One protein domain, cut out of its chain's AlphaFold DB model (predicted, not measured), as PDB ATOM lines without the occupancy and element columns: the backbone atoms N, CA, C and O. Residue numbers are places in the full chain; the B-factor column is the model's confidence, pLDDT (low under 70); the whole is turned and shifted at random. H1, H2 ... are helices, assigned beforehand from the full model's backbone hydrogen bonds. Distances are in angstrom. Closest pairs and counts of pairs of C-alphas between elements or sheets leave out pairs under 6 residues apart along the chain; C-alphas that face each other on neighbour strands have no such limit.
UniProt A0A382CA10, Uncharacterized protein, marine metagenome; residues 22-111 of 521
ATOM      1  N   VAL A  22     127.123 153.140 125.535       36.31
ATOM      2  CA  VAL A  22     127.372 152.904 126.965       36.31
ATOM      3  C   VAL A  22     126.313 153.568 127.862       36.31
ATOM      4  O   VAL A  22     125.874 152.942 128.819       36.31
ATOM      5  N   GLU A  23     125.807 154.761 127.522       34.66
ATOM      6  CA  GLU A  23     124.708 155.412 128.260       34.66
ATOM      7  C   GLU A  23     123.341 154.777 127.958       34.66
ATOM      8  O   GLU A  23     122.496 154.682 128.849       34.66
ATOM      9  N   LYS A  24     123.133 154.246 126.743       34.91
ATOM     10  CA  LYS A  24     121.965 153.390 126.463       34.91
ATOM     11  C   LYS A  24     122.006 152.121 127.318       34.91
ATOM     12  O   LYS A  24     121.002 151.794 127.941       34.91
ATOM     13  N   ILE A  25     123.162 151.467 127.435       33.62
ATOM     14  CA  ILE A  25     123.354 150.283 128.293       33.62
ATOM     15  C   ILE A  25     123.203 150.636 129.787       33.62
ATOM     16  O   ILE A  25     122.687 149.831 130.558       33.62
ATOM     17  N   GLN A  26     123.551 151.858 130.204       28.91
ATOM     18  CA  GLN A  26     123.349 152.325 131.582       28.91
ATOM     19  C   GLN A  26     121.877 152.620 131.920       28.91
ATOM     20  O   GLN A  26     121.481 152.428 133.065       28.91
ATOM     21  N   ASN A  27     121.051 153.009 130.942       30.44
ATOM     22  CA  ASN A  27     119.591 153.065 131.103       30.44
ATOM     23  C   ASN A  27     118.936 151.667 131.036       30.44
ATOM     24  O   ASN A  27     117.875 151.468 131.625       30.44
ATOM     25  N   PHE A  28     119.580 150.690 130.378       34.38
ATOM     26  CA  PHE A  28     119.205 149.267 130.427       34.38
ATOM     27  C   PHE A  28     119.628 148.557 131.720       34.38
ATOM     28  O   PHE A  28     119.034 147.531 132.058       34.38
ATOM     29  N   LEU A  29     120.503 149.156 132.542       35.28
ATOM     30  CA  LEU A  29     120.545 148.911 133.996       35.28
ATOM     31  C   LEU A  29     119.324 149.562 134.679       35.28
ATOM     32  O   LEU A  29     119.420 150.252 135.694       35.28
ATOM     33  N   SER A  30     118.169 149.335 134.057       42.72
ATOM     34  CA  SER A  30     116.827 149.614 134.519       42.72
ATOM     35  C   SER A  30     116.626 148.989 135.894       42.72
ATOM     36  O   SER A  30     117.240 147.973 136.227       42.72
ATOM     37  N   GLU A  31     115.789 149.622 136.716       58.78
ATOM     38  CA  GLU A  31     115.336 149.085 137.996       58.78
ATOM     39  C   GLU A  31     115.028 147.589 137.864       58.78
ATOM     40  O   GLU A  31     114.012 147.217 137.273       58.78
ATOM     41  N   ALA A  32     115.911 146.735 138.385       66.25
ATOM     42  CA  ALA A  32     115.723 145.296 138.308       66.25
ATOM     43  C   ALA A  32     114.325 144.942 138.828       66.25
ATOM     44  O   ALA A  32     113.922 145.444 139.883       66.25
ATOM     45  N   PHE A  33     113.592 144.104 138.088       78.44
ATOM     46  CA  PHE A  33     112.259 143.680 138.502       78.44
ATOM     47  C   PHE A  33     112.344 143.024 139.886       78.44
ATOM     48  O   PHE A  33     113.048 142.030 140.089       78.44
ATOM     49  N   GLY A  34     111.686 143.644 140.860       83.94
ATOM     50  CA  GLY A  34     111.656 143.210 142.250       83.94
ATOM     51  C   GLY A  34     110.335 142.540 142.611       83.94
ATOM     52  O   GLY A  34     109.343 142.664 141.901       83.94
ATOM     53  N   LEU A  35     110.293 141.871 143.765       83.25
ATOM     54  CA  LEU A  35     109.078 141.194 144.244       83.25
ATOM     55  C   LEU A  35     107.896 142.160 144.377       83.25
ATOM     56  O   LEU A  35     106.812 141.880 143.874       83.25
ATOM     57  N   ALA A  36     108.148 143.331 144.960       78.44
ATOM     58  CA  ALA A  36     107.165 144.396 145.091       78.44
ATOM     59  C   ALA A  36     106.580 144.853 143.745       78.44
ATOM     60  O   ALA A  36     105.441 145.306 143.710       78.44
ATOM     61  N   ASP A  37     107.322 144.743 142.634       83.56
ATOM     62  CA  ASP A  37     106.820 145.161 141.320       83.56
ATOM     63  C   ASP A  37     105.653 144.288 140.840       83.56
ATOM     64  O   ASP A  37     104.840 144.785 140.065       83.56
ATOM     65  N   ILE A  38     105.509 143.050 141.336       88.75
ATOM     66  CA  ILE A  38     104.347 142.199 141.037       88.75
ATOM     67  C   ILE A  38     103.060 142.852 141.551       88.75
ATOM     68  O   ILE A  38     102.061 142.806 140.856       88.75
ATOM     69  N   TRP A  39     103.063 143.510 142.714       86.12
ATOM     70  CA  TRP A  39     101.848 144.081 143.324       86.12
ATOM     71  C   TRP A  39     101.641 145.575 143.061       86.12
ATOM     72  O   TRP A  39     100.770 146.197 143.663       86.12
ATOM     73  N   LYS A  40     102.418 146.186 142.164       79.81
ATOM     74  CA  LYS A  40     102.220 147.597 141.808       79.81
ATOM     75  C   LYS A  40     101.131 147.742 140.753       79.81
ATOM     76  O   LYS A  40     101.247 147.146 139.686       79.81
ATOM     77  N   ARG A  41     100.151 148.622 140.993       79.06
ATOM     78  CA  ARG A  41      99.100 148.966 140.014       79.06
ATOM     79  C   ARG A  41      98.414 147.694 139.485       79.06
ATOM     80  O   ARG A  41      97.970 146.867 140.277       79.06
ATOM     81  N   ASP A  42      98.429 147.501 138.169       82.00
ATOM     82  CA  ASP A  42      97.811 146.365 137.484       82.00
ATOM     83  C   ASP A  42      98.801 145.224 137.223       82.00
ATOM     84  O   ASP A  42      98.438 144.194 136.647       82.00
ATOM     85  N   ASN A  43     100.059 145.370 137.664       87.69
ATOM     86  CA  ASN A  43     101.110 144.390 137.407       87.69
ATOM     87  C   ASN A  43     100.736 143.011 137.941       87.69
ATOM     88  O   ASN A  43     101.116 142.025 137.327       87.69
ATOM     89  N   HIS A  44      99.962 142.915 139.025       90.12
ATOM     90  CA  HIS A  44      99.660 141.616 139.621       90.12
ATOM     91  C   HIS A  44      98.788 140.781 138.684       90.12
ATOM     92  O   HIS A  44      99.104 139.630 138.374       90.12
ATOM     93  N   LYS A  45      97.731 141.407 138.161       88.81
ATOM     94  CA  LYS A  45      96.866 140.815 137.144       88.81
ATOM     95  C   LYS A  45      97.654 140.525 135.868       88.81
ATOM     96  O   LYS A  45      97.635 139.393 135.398       88.81
ATOM     97  N   ASN A  46      98.405 141.504 135.365       90.62
ATOM     98  CA  ASN A  46      99.175 141.364 134.126       90.62
ATOM     99  C   ASN A  46     100.242 140.262 134.220       90.62
ATOM    100  O   ASN A  46     100.468 139.533 133.257       90.62
ATOM    101  N   PHE A  47     100.875 140.103 135.382       93.56
ATOM    102  CA  PHE A  47     101.855 139.057 135.652       93.56
ATOM    103  C   PHE A  47     101.210 137.669 135.624       93.56
ATOM    104  O   PHE A  47     101.718 136.776 134.947       93.56
ATOM    105  N   ILE A  48     100.065 137.494 136.295       94.50
ATOM    106  CA  ILE A  48      99.301 136.237 136.261       94.50
ATOM    107  C   ILE A  48      98.829 135.923 134.836       94.50
ATOM    108  O   ILE A  48      99.003 134.795 134.373       94.50
ATOM    109  N   ASP A  49      98.259 136.903 134.136       94.81
ATOM    110  CA  ASP A  49      97.713 136.717 132.791       94.81
ATOM    111  C   ASP A  49      98.828 136.319 131.806       94.81
ATOM    112  O   ASP A  49      98.681 135.342 131.070       94.81
ATOM    113  N   LYS A  50      99.999 136.969 131.873       95.38
ATOM    114  CA  LYS A  50     101.179 136.609 131.066       95.38
ATOM    115  C   LYS A  50     101.758 135.238 131.409       95.38
ATOM    116  O   LYS A  50     102.173 134.518 130.500       95.38
ATOM    117  N   LEU A  51     101.777 134.843 132.685       95.31
ATOM    118  CA  LEU A  51     102.195 133.494 133.092       95.31
ATOM    119  C   LEU A  51     101.282 132.415 132.502       95.31
ATOM    120  O   LEU A  51     101.764 131.401 131.993       95.31
ATOM    121  N   VAL A  52      99.967 132.641 132.554       96.44
ATOM    122  CA  VAL A  52      98.971 131.691 132.045       96.44
ATOM    123  C   VAL A  52      98.947 131.658 130.518       96.44
ATOM    124  O   VAL A  52      98.752 130.593 129.931       96.44
ATOM    125  N   ALA A  53      99.195 132.791 129.860       95.44
ATOM    126  CA  ALA A  53      99.311 132.872 128.407       95.44
ATOM    127  C   ALA A  53     100.638 132.295 127.873       95.44
ATOM    128  O   ALA A  53     100.700 131.878 126.718       95.44
ATOM    129  N   GLY A  54     101.685 132.211 128.704       94.50
ATOM    130  CA  GLY A  54     103.039 131.867 128.254       94.50
ATOM    131  C   GLY A  54     103.723 133.030 127.533       94.50
ATOM    132  O   GLY A  54     104.451 132.831 126.566       94.50
ATOM    133  N   GLU A  55     103.445 134.257 127.968       95.62
ATOM    134  CA  GLU A  55     103.921 135.506 127.360       95.62
ATOM    135  C   GLU A  55     104.838 136.314 128.280       95.62
ATOM    136  O   GLU A  55     105.229 137.427 127.935       95.62
ATOM    137  N   LEU A  56     105.165 135.785 129.461       94.12
ATOM    138  CA  LEU A  56     106.093 136.438 130.373       94.12
ATOM    139  C   LEU A  56     107.516 136.350 129.806       94.12
ATOM    140  O   LEU A  56     108.028 135.251 129.593       94.12
ATOM    141  N   LEU A  57     108.149 137.498 129.585       90.12
ATOM    142  CA  LEU A  57     109.479 137.609 128.985       90.12
ATOM    143  C   LEU A  57     110.593 137.652 130.042       90.12
ATOM    144  O   LEU A  57     110.457 138.278 131.098       90.12
ATOM    145  N   ASN A  58     111.707 137.000 129.733       89.19
ATOM    146  CA  ASN A  58     112.971 137.053 130.461       89.19
ATOM    147  C   ASN A  58     113.675 138.397 130.209       89.19
ATOM    148  O   ASN A  58     113.279 139.143 129.324       89.19
ATOM    149  N   VAL A  59     114.716 138.707 130.980       83.44
ATOM    150  CA  VAL A  59     115.502 139.954 130.957       83.44
ATOM    151  C   VAL A  59     116.111 140.298 129.594       83.44
ATOM    152  O   VAL A  59     116.460 141.448 129.363       83.44
ATOM    153  N   ASP A  60     116.227 139.328 128.686       82.12
ATOM    154  CA  ASP A  60     116.643 139.565 127.299       82.12
ATOM    155  C   ASP A  60     115.532 140.171 126.417       82.12
ATOM    156  O   ASP A  60     115.797 140.544 125.277       82.12
ATOM    157  N   GLY A  61     114.298 140.261 126.926       80.00
ATOM    158  CA  GLY A  61     113.135 140.806 126.228       80.00
ATOM    159  C   GLY A  61     112.570 139.904 125.127       80.00
ATOM    160  O   GLY A  61     111.631 140.302 124.441       80.00
ATOM    161  N   ILE A  62     113.119 138.701 124.939       82.75
ATOM    162  CA  ILE A  62     112.811 137.817 123.803       82.75
ATOM    163  C   ILE A  62     112.393 136.432 124.299       82.75
ATOM    164  O   ILE A  62     111.385 135.880 123.851       82.75
ATOM    165  N   THR A  63     113.148 135.861 125.236       89.81
ATOM    166  CA  THR A  63     112.914 134.509 125.736       89.81
ATOM    167  C   THR A  63     111.688 134.492 126.637       89.81
ATOM    168  O   THR A  63     111.583 135.269 127.583       89.81
ATOM    169  N   LYS A  64     110.758 133.571 126.380       93.81
ATOM    170  CA  LYS A  64     109.548 133.388 127.191       93.81
ATOM    171  C   LYS A  64     109.783 132.390 128.322       93.81
ATOM    172  O   LYS A  64     110.427 131.360 128.130       93.81
ATOM    173  N   PHE A  65     109.214 132.672 129.489       93.06
ATOM    174  CA  PHE A  65     109.118 131.699 130.574       93.06
ATOM    175  C   PHE A  65     108.115 130.583 130.243       93.06
ATOM    176  O   PHE A  65     107.223 130.778 129.409       93.06
ATOM    177  N   PRO A  66     108.218 129.416 130.910       92.88
ATOM    178  CA  PRO A  66     107.259 128.334 130.736       92.88
ATOM    179  C   PRO A  66     105.822 128.796 130.999       92.88
ATOM    180  O   PRO A  66     105.535 129.424 132.020       92.88
ATOM    181  N   LYS A  67     104.910 128.437 130.090       96.12
ATOM    182  CA  LYS A  67     103.469 128.618 130.285       96.12
ATOM    183  C   LYS A  67     103.011 127.798 131.489       96.12
ATOM    184  O   LYS A  67     103.254 126.592 131.540       96.12
ATOM    185  N   LEU A  68     102.296 128.426 132.419       96.31
ATOM    186  CA  LEU A  68     101.705 127.738 133.567       96.31
ATOM    187  C   LEU A  68     100.197 127.585 133.385       96.31
ATOM    188  O   LEU A  68      99.518 128.473 132.877       96.31
ATOM    189  N   SER A  69      99.638 126.451 133.806       94.56
ATOM    190  CA  SER A  69      98.181 126.288 133.788       94.56
ATOM    191  C   SER A  69      97.522 127.182 134.844       94.56
ATOM    192  O   SER A  69      98.109 127.470 135.887       94.56
ATOM    193  N   ALA A  70      96.256 127.555 134.636       91.44
ATOM    194  CA  ALA A  70      95.486 128.295 135.639       91.44
ATOM    195  C   ALA A  70      95.355 127.548 136.984       91.44
ATOM    196  O   ALA A  70      95.065 128.176 138.005       91.44
ATOM    197  N   GLY A  71      95.553 126.223 136.973       93.19
ATOM    198  CA  GLY A  71      95.533 125.354 138.144       93.19
ATOM    199  C   GLY A  71      96.895 125.133 138.811       93.19
ATOM    200  O   GLY A  71      96.922 124.469 139.852       93.19
ATOM    201  N   ASP A  72      97.987 125.660 138.241       97.19
ATOM    202  CA  ASP A  72      99.335 125.534 138.799       97.19
ATOM    203  C   ASP A  72      99.421 126.188 140.184       97.19
ATOM    204  O   ASP A  72      98.758 127.188 140.472       97.19
ATOM    205  N   GLU A  73     100.240 125.609 141.058       95.94
ATOM    206  CA  GLU A  73     100.366 126.043 142.445       95.94
ATOM    207  C   GLU A  73     100.856 127.492 142.577       95.94
ATOM    208  O   GLU A  73     100.352 128.219 143.435       95.94
ATOM    209  N   LEU A  74     101.774 127.945 141.712       95.19
ATOM    210  CA  LEU A  74     102.228 129.340 141.710       95.19
ATOM    211  C   LEU A  74     101.085 130.280 141.324       95.19
ATOM    212  O   LEU A  74     100.861 131.287 141.991       95.19
ATOM    213  N   VAL A  75     100.335 129.929 140.278       96.12
ATOM    214  CA  VAL A  75      99.210 130.737 139.789       96.12
ATOM    215  C   VAL A  75      98.098 130.810 140.837       96.12
ATOM    216  O   VAL A  75      97.557 131.889 141.081       96.12
ATOM    217  N   LYS A  76      97.779 129.692 141.500       96.50
ATOM    218  CA  LYS A  76      96.809 129.651 142.604       96.50
ATOM    219  C   LYS A  76      97.251 130.511 143.785       96.50
ATOM    220  O   LYS A  76      96.440 131.274 144.305       96.50
ATOM    221  N   LEU A  77      98.522 130.415 144.182       95.00
ATOM    222  CA  LEU A  77      99.060 131.212 145.280       95.00
ATOM    223  C   LEU A  77      98.997 132.709 144.956       95.00
ATOM    224  O   LEU A  77      98.454 133.465 145.753       95.00
ATOM    225  N   LEU A  78      99.467 133.128 143.777       94.06
ATOM    226  CA  LEU A  78      99.402 134.528 143.341       94.06
ATOM    227  C   LEU A  78      97.961 135.054 143.372       94.06
ATOM    228  O   LEU A  78      97.692 136.061 144.015       94.06
ATOM    229  N   LYS A  79      96.999 134.315 142.805       93.50
ATOM    230  CA  LYS A  79      95.575 134.697 142.842       93.50
ATOM    231  C   LYS A  79      95.006 134.832 144.258       93.50
ATOM    232  O   LYS A  79      94.091 135.625 144.460       93.50
ATOM    233  N   SER A  80      95.511 134.063 145.225       92.62
ATOM    234  CA  SER A  80      95.074 134.165 146.624       92.62
ATOM    235  C   SER A  80      95.683 135.360 147.373       92.62
ATOM    236  O   SER A  80      95.108 135.828 148.354       92.62
ATOM    237  N   LEU A  81      96.823 135.878 146.906       89.69
ATOM    238  CA  LEU A  81      97.576 136.946 147.560       89.69
ATOM    239  C   LEU A  81      97.158 138.322 147.039       89.69
ATOM    240  O   LEU A  81      97.637 138.785 146.010       89.69
ATOM    241  N   LYS A  82      96.313 139.032 147.788       83.88
ATOM    242  CA  LYS A  82      95.929 140.411 147.431       83.88
ATOM    243  C   LYS A  82      97.107 141.393 147.425       83.88
ATOM    244  O   LYS A  82      97.111 142.323 146.627       83.88
ATOM    245  N   ASP A  83      98.097 141.164 148.284       82.94
ATOM    246  CA  ASP A  83      99.274 142.016 148.455       82.94
ATOM    247  C   ASP A  83     100.566 141.202 148.449       82.94
ATOM    248  O   ASP A  83     100.549 139.989 148.671       82.94
ATOM    249  N   GLU A  84     101.696 141.907 148.317       84.12
ATOM    250  CA  GLU A  84     103.010 141.331 148.584       84.12
ATOM    251  C   GLU A  84     103.030 140.726 150.002       84.12
ATOM    252  O   GLU A  84     102.737 141.435 150.980       84.12
ATOM    253  N   PRO A  85     103.355 139.427 150.139       80.69
ATOM    254  CA  PRO A  85     103.406 138.781 151.439       80.69
ATOM    255  C   PRO A  85     104.581 139.331 152.250       80.69
ATOM    256  O   PRO A  85     105.690 139.496 151.740       80.69
ATOM    257  N   GLU A  86     104.359 139.577 153.542       73.31
ATOM    258  CA  GLU A  86     105.407 140.114 154.408       73.31
ATOM    259  C   GLU A  86     106.627 139.187 154.452       73.31
ATOM    260  O   GLU A  86     106.513 137.956 154.485       73.31
ATOM    261  N   THR A  87     107.821 139.779 154.488       73.81
ATOM    262  CA  THR A  87     109.072 139.018 154.502       73.81
ATOM    263  C   THR A  87     109.088 137.998 155.641       73.81
ATOM    264  O   THR A  87     108.754 138.336 156.775       73.81
ATOM    265  N   LYS A  88     109.571 136.781 155.359       72.44
ATOM    266  CA  LYS A  88     109.693 135.653 156.312       72.44
ATOM    267  C   LYS A  88     108.370 135.011 156.756       72.44
ATOM    268  O   LYS A  88     108.396 134.153 157.634       72.44
ATOM    269  N   THR A  89     107.241 135.358 156.145       76.69
ATOM    270  CA  THR A  89     106.001 134.584 156.303       76.69
ATOM    271  C   THR A  89     106.061 133.259 155.524       76.69
ATOM    272  O   THR A  89     106.878 133.125 154.596       76.69
ATOM    273  N   PRO A  90     105.214 132.266 155.868       87.00
ATOM    274  CA  PRO A  90     105.063 131.045 155.077       87.00
ATOM    275  C   PRO A  90     104.737 131.346 153.613       87.00
ATOM    276  O   PRO A  90     105.391 130.796 152.731       87.00
ATOM    277  N   ASP A  91     103.833 132.295 153.356       87.00
ATOM    278  CA  ASP A  91     103.454 132.698 151.999       87.00
ATOM    279  C   ASP A  91     104.618 133.331 151.239       87.00
ATOM    280  O   ASP A  91     104.884 132.946 150.104       87.00
ATOM    281  N   HIS A  92     105.390 134.224 151.871       86.12
ATOM    282  CA  HIS A  92     106.589 134.796 151.253       86.12
ATOM    283  C   HIS A  92     107.632 133.719 150.922       86.12
ATOM    284  O   HIS A  92     108.277 133.760 149.871       86.12
ATOM    285  N   THR A  93     107.815 132.738 151.806       87.69
ATOM    286  CA  THR A  93     108.760 131.630 151.592       87.69
ATOM    287  C   THR A  93     108.287 130.717 150.464       87.69
ATOM    288  O   THR A  93     109.062 130.396 149.560       87.69
ATOM    289  N   LYS A  94     107.003 130.350 150.483       92.62
ATOM    290  CA  LYS A  94     106.367 129.497 149.483       92.62
ATOM    291  C   LYS A  94     106.385 130.154 148.106       92.62
ATOM    292  O   LYS A  94     106.817 129.525 147.146       92.62
ATOM    293  N   LEU A  95     106.008 131.427 148.024       92.31
ATOM    294  CA  LEU A  95     106.022 132.212 146.795       92.31
ATOM    295  C   LEU A  95     107.420 132.264 146.174       92.31
ATOM    296  O   LEU A  95     107.576 131.944 145.000       92.31
ATOM    297  N   ASN A  96     108.449 132.611 146.954       89.19
ATOM    298  CA  ASN A  96     109.823 132.653 146.447       89.19
ATOM    299  C   ASN A  96     110.314 131.277 145.976       89.19
ATOM    300  O   ASN A  96     111.048 131.191 144.993       89.19
ATOM    301  N   SER A  97     109.918 130.202 146.662       91.69
ATOM    302  CA  SER A  97     110.255 128.837 146.249       91.69
ATOM    303  C   SER A  97     109.566 128.461 144.933       91.69
ATOM    304  O   SER A  97     110.216 127.969 144.010       91.69
ATOM    305  N   LEU A  98     108.274 128.766 144.798       94.06
ATOM    306  CA  LEU A  98     107.504 128.497 143.585       94.06
ATOM    307  C   LEU A  98     107.983 129.326 142.392       94.06
ATOM    308  O   LEU A  98     108.140 128.777 141.311       94.06
ATOM    309  N   LEU A  99     108.302 130.609 142.579       91.81
ATOM    310  CA  LEU A  99     108.890 131.442 141.525       91.81
ATOM    311  C   LEU A  99     110.186 130.819 140.985       91.81
ATOM    312  O   LEU A  99     110.342 130.678 139.776       91.81
ATOM    313  N   LYS A 100     111.085 130.370 141.869       90.19
ATOM    314  CA  LYS A 100     112.345 129.721 141.471       90.19
ATOM    315  C   LYS A 100     112.123 128.386 140.767       90.19
ATOM    316  O   LYS A 100     112.727 128.130 139.733       90.19
ATOM    317  N   THR A 101     111.273 127.533 141.331       92.62
ATOM    318  CA  THR A 101     111.079 126.159 140.843       92.62
ATOM    319  C   THR A 101     110.229 126.098 139.577       92.62
ATOM    320  O   THR A 101     110.548 125.325 138.681       92.62
ATOM    321  N   LYS A 102     109.181 126.923 139.465       92.69
ATOM    322  CA  LYS A 102     108.259 126.926 138.318       92.69
ATOM    323  C   LYS A 102     108.766 127.747 137.139       92.69
ATOM    324  O   LYS A 102     108.485 127.383 136.003       92.69
ATOM    325  N   LEU A 103     109.504 128.831 137.391       89.25
ATOM    326  CA  LEU A 103     110.038 129.692 136.326       89.25
ATOM    327  C   LEU A 103     111.522 129.438 136.034       89.25
ATOM    328  O   LEU A 103     112.059 130.008 135.091       89.25
ATOM    329  N   GLY A 104     112.207 128.617 136.837       86.12
ATOM    330  CA  GLY A 104     113.638 128.340 136.674       86.12
ATOM    331  C   GLY A 104     114.544 129.545 136.958       86.12
ATOM    332  O   GLY A 104     115.706 129.553 136.555       86.12
ATOM    333  N   ILE A 105     114.035 130.582 137.634       82.56
ATOM    334  CA  ILE A 105     114.780 131.821 137.887       82.56
ATOM    335  C   ILE A 105     115.638 131.727 139.150       82.56
ATOM    336  O   ILE A 105     115.222 131.184 140.172       82.56
ATOM    337  N   ARG A 106     116.836 132.327 139.117       71.56
ATOM    338  CA  ARG A 106     117.677 132.511 140.320       71.56
ATOM    339  C   ARG A 106     117.275 133.750 141.125       71.56
ATOM    340  O   ARG A 106     117.466 133.776 142.341       71.56
ATOM    341  N   GLY A 107     116.679 134.737 140.458       78.50
ATOM    342  CA  GLY A 107     116.162 135.970 141.038       78.50
ATOM    343  C   GLY A 107     115.164 136.643 140.096       78.50
ATOM    344  O   GLY A 107     115.123 136.347 138.905       78.50
ATOM    345  N   LEU A 108     114.344 137.544 140.636       83.81
ATOM    346  CA  LEU A 108     113.321 138.263 139.865       83.81
ATOM    347  C   LEU A 108     113.905 139.260 138.857       83.81
ATOM    348  O   LEU A 108     113.233 139.612 137.895       83.81
ATOM    349  N   ASN A 109     115.181 139.621 139.003       81.12
ATOM    350  CA  ASN A 109     115.927 140.407 138.023       81.12
ATOM    351  C   ASN A 109     116.088 139.707 136.661       81.12
ATOM    352  O   ASN A 109     116.534 140.341 135.712       81.12
ATOM    353  N   SER A 110     115.735 138.421 136.558       86.38
ATOM    354  CA  SER A 110     115.612 137.701 135.288       86.38
ATOM    355  C   SER A 110     114.306 138.006 134.539       86.38
ATOM    356  O   SER A 110     114.098 137.454 133.473       86.38
ATOM    357  N   ILE A 111     113.397 138.833 135.055       87.69
ATOM    358  CA  ILE A 111     112.172 139.222 134.339       87.69
ATOM    359  C   ILE A 111     112.384 140.596 133.702       87.69
ATOM    360  O   ILE A 111     112.763 141.550 134.384       87.69
TER     361      ILE A 111
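What this domain is: This is residues 22 to 111 of the 521 residues of an uncharacterized protein of marine metagenome (UniProt A0A382CA10). H3, H4 and H5, with H4 touching both others, make a body with loops and short H2, from which residues 22 to 29, mostly H1, stick out as an arm that makes the length. Printed are 90 residues, with five named helices, H1 to H5 in order, and no named strand; the class is all helix, with under half of the residues in named elements. The whole is compact, radius of gyration of the C-alphas 13.4 A, spanning 42 by 27 by 24 A.

Where its parts are: H1 is residues 22 to 28, from C-alpha 22 at (127.372, 152.904, 126.965). H2 is 35 to 38, H3 43 to 53, 14.7 A long, and H4 73 to 80. H5, 90 to 103, is 19.4 A long and ends at C-alpha 103, (110.038, 129.692, 136.326).

How they stand to each other: H1 touches no helix. H2 and H3 only just touch, only at the corner by their link, with 3 pairs of C-alphas within 8 A, the closest Ile 38 and His 44, 4.9 A. H3 and H4, a helical hairpin, touch, closest C-alphas Ile 48 and Val 75, 6.5 A, opposite ways at a shallow tilt of 34 degrees, only just short of steep. H4 and H5 touch, closest C-alphas Leu 74 and Leu 98, 5.7 A, opposite ways at a steep tilt of 46 degrees. H3 and H5 are apart. Every O i to N i+4 pair is within hydrogen-bond range in H1, H3, H4 and H5; H2 is too short for one.

The domain as a whole: The C-alphas farthest apart, Val 22 and Gly 71, are 43.6 A apart. The printed part has no cut; the H3 to H4 link, residues 54 to 72, is long. Residues 22 to 32 have pLDDT under 70.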